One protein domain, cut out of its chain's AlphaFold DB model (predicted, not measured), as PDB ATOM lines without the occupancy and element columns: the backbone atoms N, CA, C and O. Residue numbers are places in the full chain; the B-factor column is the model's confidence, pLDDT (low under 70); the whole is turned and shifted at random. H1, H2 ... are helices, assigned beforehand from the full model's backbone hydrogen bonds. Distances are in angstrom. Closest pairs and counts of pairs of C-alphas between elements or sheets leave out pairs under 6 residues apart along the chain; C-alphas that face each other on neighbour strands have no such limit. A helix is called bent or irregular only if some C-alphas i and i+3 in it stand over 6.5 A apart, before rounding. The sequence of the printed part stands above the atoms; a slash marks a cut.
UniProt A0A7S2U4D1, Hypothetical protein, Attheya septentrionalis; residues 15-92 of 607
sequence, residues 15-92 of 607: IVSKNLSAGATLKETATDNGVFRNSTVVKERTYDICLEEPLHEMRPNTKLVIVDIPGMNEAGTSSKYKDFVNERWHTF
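What this domain is: This is residues 15 to 92 of the 607 residues of the protein "Hypothetical protein" of Attheya septentrionalis (UniProt A0A7S2U4D1). Little regular structure is here: a long loop, residues 39 to 77, runs out and folds back between two helices, H1 on one side and H2 on the other. At the far end of the loop residues 57 to 62 stick out, and so do residues 86 to 91 of H2. The printed part has 78 residues, with H1 then H2 along the chain, no named strand, and 31 residues in named elements; the class is all helix. The whole is loose, with a radius of gyration of the C-alphas of 14.5 A and spans of 40 by 30 by 20 A.

How they stand to each other: Look first at H1, residues 22 to 38, which has a kink of 28 degrees near residue 31. H2, residues 78 to 91, is apart from it. H2 is irregular: C-alphas 87 and 90 are 7.5 A apart. Of the O i to N i+4 pairs, 10 of 13 in H1 and 8 of 10 in H2 are within hydrogen-bond range.

Where its parts are: Find C-alpha 22 at (96.823, -33.626, 21.927); from there H1 runs 24.7 A to C-alpha 38. H2 runs 20.3 A, ending at C-alpha 91 at (71.576, -29.648, 21.320).

The domain as a whole: The C-alphas of Pro 60 and Gly 76 are the two farthest apart, 41.9 A. The link from H1 to H2 is long, 39 residues, and the printed part has no cut. Look for pLDDT under 70 at residues 15 to 23, 25 and 74 to 77.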
ATOM      1  N   ILE A  15      86.146 -27.709   9.302       44.41
ATOM      2  CA  ILE A  15      86.540 -29.051   9.730       44.41
ATOM      3  C   ILE A  15      88.023 -29.223   9.401       44.41
ATOM      4  O   ILE A  15      88.394 -29.675   8.316       44.41
ATOM      5  N   VAL A  16      88.896 -28.877  10.345       46.62
ATOM      6  CA  VAL A  16      90.326 -29.189  10.242       46.62
ATOM      7  C   VAL A  16      90.528 -30.645  10.659       46.62
ATOM      8  O   VAL A  16      90.852 -30.949  11.803       46.62
ATOM      9  N   SER A  17      90.333 -31.573   9.721       42.97
ATOM     10  CA  SER A  17      90.601 -33.005   9.917       42.97
ATOM     11  C   SER A  17      92.104 -33.308   9.845       42.97
ATOM     12  O   SER A  17      92.595 -34.035   8.983       42.97
ATOM     13  N   LYS A  18      92.879 -32.728  10.761       50.28
ATOM     14  CA  LYS A  18      94.251 -33.171  11.008       50.28
ATOM     15  C   LYS A  18      94.229 -34.071  12.236       50.28
ATOM     16  O   LYS A  18      93.793 -33.639  13.297       50.28
ATOM     17  N   ASN A  19      94.739 -35.295  12.094       52.28
ATOM     18  CA  ASN A  19      95.082 -36.160  13.224       52.28
ATOM     19  C   ASN A  19      96.245 -35.511  13.990       52.28
ATOM     20  O   ASN A  19      97.410 -35.852  13.791       52.28
ATOM     21  N   LEU A  20      95.941 -34.489  14.782       57.31
ATOM     22  CA  LEU A  20      96.906 -33.790  15.611       57.31
ATOM     23  C   LEU A  20      97.040 -34.538  16.933       57.31
ATOM     24  O   LEU A  20      96.055 -34.950  17.541       57.31
ATOM     25  N   SER A  21      98.279 -34.693  17.400       64.88
ATOM     26  CA  SER A  21      98.527 -35.082  18.791       64.88
ATOM     27  C   SER A  21      97.866 -34.072  19.738       64.88
ATOM     28  O   SER A  21      97.826 -32.882  19.414       64.88
ATOM     29  N   ALA A  22      97.447 -34.504  20.931       60.44
ATOM     30  CA  ALA A  22      96.823 -33.626  21.927       60.44
ATOM     31  C   ALA A  22      97.637 -32.344  22.212       60.44
ATOM     32  O   ALA A  22      97.063 -31.265  22.349       60.44
ATOM     33  N   GLY A  23      98.974 -32.431  22.230       63.66
ATOM     34  CA  GLY A  23      99.854 -31.272  22.426       63.66
ATOM     35  C   GLY A  23      99.853 -30.278  21.255       63.66
ATOM     36  O   GLY A  23      99.883 -29.066  21.470       63.66
ATOM     37  N   ALA A  24      99.770 -30.770  20.015       70.06
ATOM     38  CA  ALA A  24      99.649 -29.916  18.833       70.06
ATOM     39  C   ALA A  24      98.285 -29.212  18.793       70.06
ATOM     40  O   ALA A  24      98.243 -28.004  18.555       70.06
ATOM     41  N   THR A  25      97.209 -29.940  19.117       69.88
ATOM     42  CA  THR A  25      95.864 -29.376  19.270       69.88
ATOM     43  C   THR A  25      95.867 -28.268  20.316       69.88
ATOM     44  O   THR A  25      95.482 -27.154  19.995       69.88
ATOM     45  N   LEU A  26      96.414 -28.506  21.516       71.25
ATOM     46  CA  LEU A  26      96.459 -27.507  22.592       71.25
ATOM     47  C   LEU A  26      97.140 -26.194  22.168       71.25
ATOM     48  O   LEU A  26      96.656 -25.108  22.488       71.25
ATOM     49  N   LYS A  27      98.261 -26.280  21.441       74.81
ATOM     50  CA  LYS A  27      98.991 -25.100  20.953       74.81
ATOM     51  C   LYS A  27      98.178 -24.307  19.925       74.81
ATOM     52  O   LYS A  27      98.204 -23.073  19.936       74.81
ATOM     53  N   GLU A  28      97.472 -25.009  19.046       79.25
ATOM     54  CA  GLU A  28      96.567 -24.405  18.071       79.25
ATOM     55  C   GLU A  28      95.374 -23.745  18.771       79.25
ATOM     56  O   GLU A  28      95.172 -22.542  18.604       79.25
ATOM     57  N   THR A  29      94.693 -24.457  19.676       77.69
ATOM     58  CA  THR A  29      93.555 -23.922  20.438       77.69
ATOM     59  C   THR A  29      93.943 -22.681  21.243       77.69
ATOM     60  O   THR A  29      93.193 -21.711  21.284       77.69
ATOM     61  N   ALA A  30      95.133 -22.659  21.856       78.50
ATOM     62  CA  ALA A  30      95.614 -21.492  22.596       78.50
ATOM     63  C   ALA A  30      95.802 -20.257  21.697       78.50
ATOM     64  O   ALA A  30      95.503 -19.135  22.114       78.50
ATOM     65  N   THR A  31      96.271 -20.461  20.465       80.81
ATOM     66  CA  THR A  31      96.455 -19.386  19.481       80.81
ATOM     67  C   THR A  31      95.102 -18.866  18.998       80.81
ATOM     68  O   THR A  31      94.853 -17.660  19.020       80.81
ATOM     69  N   ASP A  32      94.200 -19.778  18.644       78.31
ATOM     70  CA  ASP A  32      92.859 -19.456  18.158       78.31
ATOM     71  C   ASP A  32      92.005 -18.748  19.200       78.31
ATOM     72  O   ASP A  32      91.316 -17.778  18.890       78.31
ATOM     73  N   ASN A  33      92.073 -19.193  20.455       77.31
ATOM     74  CA  ASN A  33      91.323 -18.591  21.550       77.31
ATOM     75  C   ASN A  33      91.655 -17.101  21.693       77.31
ATOM     76  O   ASN A  33      90.758 -16.299  21.956       77.31
ATOM     77  N   GLY A  34      92.911 -16.706  21.457       76.56
ATOM     78  CA  GLY A  34      93.304 -15.297  21.419       76.56
ATOM     79  C   GLY A  34      92.586 -14.503  20.322       76.56
ATOM     80  O   GLY A  34      92.174 -13.366  20.553       76.56
ATOM     81  N   VAL A  35      92.380 -15.106  19.148       80.25
ATOM     82  CA  VAL A  35      91.663 -14.492  18.018       80.25
ATOM     83  C   VAL A  35      90.153 -14.457  18.283       80.25
ATOM     84  O   VAL A  35      89.530 -13.402  18.174       80.25
ATOM     85  N   PHE A  36      89.559 -15.579  18.700       77.50
ATOM     86  CA  PHE A  36      88.113 -15.713  18.907       77.50
ATOM     87  C   PHE A  36      87.571 -14.867  20.062       77.50
ATOM     88  O   PHE A  36      86.422 -14.415  20.016       77.50
ATOM     89  N   ARG A  37      88.389 -14.581  21.080       76.81
ATOM     90  CA  ARG A  37      88.011 -13.651  22.156       76.81
ATOM     91  C   ARG A  37      87.708 -12.255  21.620       76.81
ATOM     92  O   ARG A  37      86.722 -11.654  22.041       76.81
ATOM     93  N   ASN A  38      88.468 -11.803  20.625       80.00
ATOM     94  CA  ASN A  38      88.303 -10.488  20.003       80.00
ATOM     95  C   ASN A  38      87.205 -10.449  18.922       80.00
ATOM     96  O   ASN A  38      86.846  -9.367  18.465       80.00
ATOM     97  N   SER A  39      86.660 -11.602  18.517       81.56
ATOM     98  CA  SER A  39      85.572 -11.683  17.535       81.56
ATOM     99  C   SER A  39      84.224 -11.283  18.142       81.56
ATOM    100  O   SER A  39      83.904 -11.666  19.270       81.56
ATOM    101  N   THR A  40      83.390 -10.572  17.384       81.56
ATOM    102  CA  THR A  40      81.989 -10.292  17.749       81.56
ATOM    103  C   THR A  40      81.076 -11.498  17.528       81.56
ATOM    104  O   THR A  40      80.065 -11.630  18.210       81.56
ATOM    105  N   VAL A  41      81.459 -12.404  16.625       81.94
ATOM    106  CA  VAL A  41      80.712 -13.619  16.276       81.94
ATOM    107  C   VAL A  41      81.377 -14.837  16.911       81.94
ATOM    108  O   VAL A  41      82.607 -14.962  16.909       81.94
ATOM    109  N   VAL A  42      80.567 -15.742  17.462       83.75
ATOM    110  CA  VAL A  42      81.039 -17.044  17.945       83.75
ATOM    111  C   VAL A  42      81.245 -17.952  16.736       83.75
ATOM    112  O   VAL A  42      80.278 -18.321  16.080       83.75
ATOM    113  N   LYS A  43      82.503 -18.300  16.446       84.06
ATOM    114  CA  LYS A  43      82.858 -19.305  15.437       84.06
ATOM    115  C   LYS A  43      83.169 -20.622  16.144       84.06
ATOM    116  O   LYS A  43      83.998 -20.657  17.052       84.06
ATOM    117  N   GLU A  44      82.476 -21.686  15.752       85.19
ATOM    118  CA  GLU A  44      82.727 -23.035  16.257       85.19
ATOM    119  C   GLU A  44      83.914 -23.652  15.516       85.19
ATOM    120  O   GLU A  44      84.010 -23.564  14.292       85.19
ATOM    121  N   ARG A  45      84.808 -24.303  16.263       84.25
ATOM    122  CA  ARG A  45      85.923 -25.061  15.702       84.25
ATOM    123  C   ARG A  45      85.882 -26.487  16.231       84.25
ATOM    124  O   ARG A  45      85.757 -26.701  17.434       84.25
ATOM    125  N   THR A  46      85.971 -27.457  15.328       86.75
ATOM    126  CA  THR A  46      85.855 -28.882  15.660       86.75
ATOM    127  C   THR A  46      87.200 -29.578  15.516       86.75
ATOM    128  O   THR A  46      87.896 -29.399  14.518       86.75
ATOM    129  N   TYR A  47      87.530 -30.412  16.500       82.75
ATOM    130  CA  TYR A  47      88.724 -31.251  16.516       82.75
ATOM    131  C   TYR A  47      88.297 -32.714  16.663       82.75
ATOM    132  O   TYR A  47      87.536 -33.034  17.575       82.75
ATOM    133  N   ASP A  48      88.772 -33.598  15.781       83.75
ATOM    134  CA  ASP A  48      88.587 -35.047  15.944       83.75
ATOM    135  C   ASP A  48      89.777 -35.597  16.744       83.75
ATOM    136  O   ASP A  48      90.918 -35.577  16.277       83.75
ATOM    137  N   ILE A  49      89.522 -35.999  17.991       80.62
ATOM    138  CA  ILE A  49      90.556 -36.416  18.942       80.62
ATOM    139  C   ILE A  49      90.445 -37.924  19.149       80.62
ATOM    140  O   ILE A  49      89.487 -38.414  19.744       80.62
ATOM    141  N   CYS A  50      91.462 -38.660  18.705       78.88
ATOM    142  CA  CYS A  50      91.581 -40.082  18.994       78.88
ATOM    143  C   CYS A  50      92.199 -40.271  20.385       78.88
ATOM    144  O   CYS A  50      93.349 -39.895  20.618       78.88
ATOM    145  N   LEU A  51      91.422 -40.830  21.314       81.31
ATOM    146  CA  LEU A  51      91.911 -41.235  22.628       81.31
ATOM    147  C   LEU A  51      92.338 -42.702  22.572       81.31
ATOM    148  O   LEU A  51      91.597 -43.539  22.065       81.31
ATOM    149  N   GLU A  52      93.504 -43.019  23.132       80.12
ATOM    150  CA  GLU A  52      93.950 -44.415  23.271       80.12
ATOM    151  C   GLU A  52      93.029 -45.211  24.203       80.12
ATOM    152  O   GLU A  52      92.751 -46.381  23.967       80.12
ATOM    153  N   GLU A  53      92.531 -44.544  25.246       84.06
ATOM    154  CA  GLU A  53      91.531 -45.067  26.173       84.06
ATOM    155  C   GLU A  53      90.272 -44.205  26.044       84.06
ATOM    156  O   GLU A  53      90.305 -43.026  26.434       84.06
ATOM    157  N   PRO A  54      89.174 -44.738  25.482       88.44
ATOM    158  CA  PRO A  54      87.933 -43.989  25.373       88.44
ATOM    159  C   PRO A  54      87.384 -43.663  26.767       88.44
ATOM    160  O   PRO A  54      87.442 -44.487  27.676       88.44
ATOM    161  N   LEU A  55      86.817 -42.462  26.934       91.31
ATOM    162  CA  LEU A  55      86.176 -42.059  28.196       91.31
ATOM    163  C   LEU A  55      84.919 -42.883  28.501       91.31
ATOM    164  O   LEU A  55      84.526 -43.006  29.655       91.31
ATOM    165  N   HIS A  56      84.262 -43.387  27.459       93.94
ATOM    166  CA  HIS A  56      83.059 -44.196  27.548       93.94
ATOM    167  C   HIS A  56      82.885 -45.011  26.261       93.94
ATOM    168  O   HIS A  56      83.322 -44.578  25.189       93.94
ATOM    169  N   GLU A  57      82.239 -46.170  26.354       93.62
ATOM    170  CA  GLU A  57      81.893 -46.978  25.186       93.62
ATOM    171  C   GLU A  57      80.697 -46.360  24.449       93.62
ATOM    172  O   GLU A  57      79.587 -46.254  24.971       93.62
ATOM    173  N   MET A  58      80.925 -45.925  23.213       94.75
ATOM    174  CA  MET A  58      79.887 -45.321  22.378       94.75
ATOM    175  C   MET A  58      79.266 -46.372  21.458       94.75
ATOM    176  O   MET A  58      79.961 -47.250  20.944       94.75
ATOM    177  N   ARG A  59      77.964 -46.243  21.186       94.62
ATOM    178  CA  ARG A  59      77.273 -46.999  20.135       94.62
ATOM    179  C   ARG A  59      78.030 -46.857  18.793       94.62
ATOM    180  O   ARG A  59      78.506 -45.763  18.492       94.62
ATOM    181  N   PRO A  60      78.105 -47.895  17.929       91.69
ATOM    182  CA  PRO A  60      78.963 -47.899  16.728       91.69
ATOM    183  C   PRO A  60      78.782 -46.755  15.715       91.69
ATOM    184  O   PRO A  60      79.613 -46.578  14.828       91.69
ATOM    185  N   ASN A  61      77.694 -45.995  15.801       89.69
ATOM    186  CA  ASN A  61      77.375 -44.876  14.917       89.69
ATOM    187  C   ASN A  61      77.170 -43.550  15.662       89.69
ATOM    188  O   ASN A  61      76.576 -42.617  15.117       89.69
ATOM    189  N   THR A  62      77.643 -43.465  16.901       92.12
ATOM    190  CA  THR A  62      77.655 -42.240  17.694       92.12
ATOM    191  C   THR A  62      79.092 -41.848  18.021       92.12
ATOM    192  O   THR A  62      80.033 -42.629  17.882       92.12
ATOM    193  N   LYS A  63      79.280 -40.590  18.417       92.25
ATOM    194  CA  LYS A  63      80.552 -40.071  18.917       92.25
ATOM    195  C   LYS A  63      80.284 -39.293  20.197       92.25
ATOM    196  O   LYS A  63      79.252 -38.632  20.304       92.25
ATOM    197  N   LEU A  64      81.222 -39.342  21.139       93.44
ATOM    198  CA  LEU A  64      81.230 -38.410  22.260       93.44
ATOM    199  C   LEU A  64      81.739 -37.058  21.754       93.44
ATOM    200  O   LEU A  64      82.876 -36.957  21.299       93.44
ATOM    201  N   VAL A  65      80.895 -36.031  21.822       93.75
ATOM    202  CA  VAL A  65      81.248 -34.664  21.425       93.75
ATOM    203  C   VAL A  65      81.341 -33.805  22.678       93.75
ATOM    204  O   VAL A  65      80.371 -33.684  23.422       93.75
ATOM    205  N   ILE A  66      82.510 -33.206  22.906       93.50
ATOM    206  CA  ILE A  66      82.735 -32.254  23.996       93.50
ATOM    207  C   ILE A  66      82.775 -30.857  23.389       93.50
ATOM    208  O   ILE A  66      83.619 -30.569  22.541       93.50
ATOM    209  N   VAL A  67      81.857 -29.998  23.824       93.44
ATOM    210  CA  VAL A  67      81.818 -28.591  23.422       93.44
ATOM    211  C   VAL A  67      82.467 -27.772  24.529       93.44
ATOM    212  O   VAL A  67      81.856 -27.541  25.572       93.44
ATOM    213  N   ASP A  68      83.718 -27.372  24.312       91.50
ATOM    214  CA  ASP A  68      84.419 -26.454  25.208       91.50
ATOM    215  C   ASP A  68      83.987 -25.011  24.920       91.50
ATOM    216  O   ASP A  68      83.969 -24.569  23.768       91.50
ATOM    217  N   ILE A  69      83.610 -24.282  25.968       88.69
ATOM    218  CA  ILE A  69      83.086 -22.919  25.869       88.69
ATOM    219  C   ILE A  69      84.016 -22.001  26.663       88.69
ATOM    220  O   ILE A  69      84.252 -22.264  27.845       88.69
ATOM    221  N   PRO A  70      84.525 -20.906  26.063       84.44
ATOM    222  CA  PRO A  70      85.382 -19.963  26.767       84.44
ATOM    223  C   PRO A  70      84.764 -19.461  28.075       84.44
ATOM    224  O   PRO A  70      83.545 -19.319  28.193       84.44
ATOM    225  N   GLY A  71      85.633 -19.141  29.039       81.88
ATOM    226  CA  GLY A  71      85.239 -18.643  30.355       81.88
ATOM    227  C   GLY A  71      84.219 -17.508  30.256       81.88
ATOM    228  O   GLY A  71      84.511 -16.415  29.771       81.88
ATOM    229  N   MET A  72      83.003 -17.770  30.738       77.88
ATOM    230  CA  MET A  72      81.864 -16.850  30.620       77.88
ATOM    231  C   MET A  72      81.975 -15.627  31.543       77.88
ATOM    232  O   MET A  72      81.066 -14.799  31.585       77.88
ATOM    233  N   ASN A  73      83.068 -15.524  32.292       71.62
ATOM    234  CA  ASN A  73      83.387 -14.443  33.209       71.62
ATOM    235  C   ASN A  73      84.409 -13.434  32.659       71.62
ATOM    236  O   ASN A  73      84.688 -12.437  33.318       71.62
ATOM    237  N   GLU A  74      84.949 -13.631  31.453       66.81
ATOM    238  CA  GLU A  74      85.849 -12.638  30.860       66.81
ATOM    239  C   GLU A  74      85.075 -11.345  30.516       66.81
ATOM    240  O   GLU A  74      84.068 -11.353  29.794       66.81
ATOM    241  N   ALA A  75      85.515 -10.223  31.101       54.94
ATOM    242  CA  ALA A  75      84.865  -8.920  30.987       54.94
ATOM    243  C   ALA A  75      84.675  -8.508  29.514       54.94
ATOM    244  O   ALA A  75      85.618  -8.517  28.728       54.94
ATOM    245  N   GLY A  76      83.446  -8.131  29.144       63.22
ATOM    246  CA  GLY A  76      83.091  -7.668  27.794       63.22
ATOM    247  C   GLY A  76      82.650  -8.758  26.807       63.22
ATOM    248  O   GLY A  76      81.990  -8.431  25.826       63.22
ATOM    249  N   THR A  77      82.925 -10.041  27.074       63.47
ATOM    250  CA  THR A  77      82.551 -11.164  26.185       63.47
ATOM    251  C   THR A  77      81.552 -12.144  26.800       63.47
ATOM    252  O   THR A  77      81.171 -13.119  26.157       63.47
ATOM    253  N   SER A  78      81.099 -11.911  28.033       74.75
ATOM    254  CA  SER A  78      80.215 -12.843  28.743       74.75
ATOM    255  C   SER A  78      78.842 -13.024  28.087       74.75
ATOM    256  O   SER A  78      78.297 -14.125  28.139       74.75
ATOM    257  N   SER A  79      78.279 -11.990  27.454       85.81
ATOM    258  CA  SER A  79      76.952 -12.062  26.825       85.81
ATOM    259  C   SER A  79      76.940 -12.980  25.605       85.81
ATOM    260  O   SER A  79      76.158 -13.920  25.586       85.81
ATOM    261  N   LYS A  80      77.869 -12.812  24.652       86.50
ATOM    262  CA  LYS A  80      77.874 -13.599  23.402       86.50
ATOM    263  C   LYS A  80      77.935 -15.114  23.644       86.50
ATOM    264  O   LYS A  80      77.264 -15.877  22.956       86.50
ATOM    265  N   TYR A  81      78.700 -15.559  24.647       88.62
ATOM    266  CA  TYR A  81      78.777 -16.980  25.004       88.62
ATOM    267  C   TYR A  81      77.551 -17.454  25.799       88.62
ATOM    268  O   TYR A  81      77.117 -18.587  25.615       88.62
ATOM    269  N   LYS A  82      76.947 -16.596  26.638       90.06
ATOM    270  CA  LYS A  82      75.651 -16.886  27.286       90.06
ATOM    271  C   LYS A  82      74.553 -17.074  26.248       90.06
ATOM    272  O   LYS A  82      73.791 -18.029  26.347       90.06
ATOM    273  N   ASP A  83      74.508 -16.194  25.257       88.81
ATOM    274  CA  ASP A  83      73.531 -16.232  24.173       88.81
ATOM    275  C   ASP A  83      73.724 -17.490  23.327       88.81
ATOM    276  O   ASP A  83      72.772 -18.243  23.136       88.81
ATOM    277  N   PHE A  84      74.971 -17.811  22.961       89.94
ATOM    278  CA  PHE A  84      75.303 -19.071  22.293       89.94
ATOM    279  C   PHE A  84      74.805 -20.300  23.073       89.94
ATOM    280  O   PHE A  84      74.130 -21.162  22.508       89.94
ATOM    281  N   VAL A  85      75.087 -20.372  24.381       92.69
ATOM    282  CA  VAL A  85      74.637 -21.478  25.246       92.69
ATOM    283  C   VAL A  85      73.113 -21.559  25.304       92.69
ATOM    284  O   VAL A  85      72.567 -22.654  25.206       92.69
ATOM    285  N   ASN A  86      72.418 -20.428  25.449       92.50
ATOM    286  CA  ASN A  86      70.955 -20.388  25.493       92.50
ATOM    287  C   ASN A  86      70.342 -20.889  24.179       92.50
ATOM    288  O   ASN A  86      69.428 -21.710  24.182       92.50
ATOM    289  N   GLU A  87      70.872 -20.428  23.051       88.19
ATOM    290  CA  GLU A  87      70.376 -20.776  21.722       88.19
ATOM    291  C   GLU A  87      70.608 -22.246  21.386       88.19
ATOM    292  O   GLU A  87      69.725 -22.909  20.835       88.19
ATOM    293  N   ARG A  88      71.780 -22.774  21.752       91.00
ATOM    294  CA  ARG A  88      72.179 -24.162  21.500       91.00
ATOM    295  C   ARG A  88      71.829 -25.114  22.640       91.00
ATOM    296  O   ARG A  88      72.075 -26.301  22.512       91.00
ATOM    297  N   TRP A  89      71.166 -24.660  23.708       93.75
ATOM    298  CA  TRP A  89      70.880 -25.503  24.880       93.75
ATOM    299  C   TRP A  89      70.223 -26.845  24.532       93.75
ATOM    300  O   TRP A  89      70.527 -27.894  25.093       93.75
ATOM    301  N   HIS A  90      69.321 -26.801  23.557       90.38
ATOM    302  CA  HIS A  90      68.562 -27.937  23.064       90.38
ATOM    303  C   HIS A  90      69.428 -29.040  22.416       90.38
ATOM    304  O   HIS A  90      68.996 -30.195  22.378       90.38
ATOM    305  N   THR A  91      70.635 -28.705  21.941       91.25
ATOM    306  CA  THR A  91      71.576 -29.648  21.320       91.25
ATOM    307  C   THR A  91      72.458 -30.369  22.332       91.25
ATOM    308  O   THR A  91      73.091 -31.353  21.970       91.25
ATOM    309  N   PHE A  92      72.538 -29.897  23.579       95.25
ATOM    310  CA  PHE A  92      73.337 -30.552  24.613       95.25
ATOM    311  C   PHE A  92      72.564 -31.703  25.251       95.25
ATOM    312  O   PHE A  92      71.350 -31.612  25.436       95.25
TER     313      PHE A  92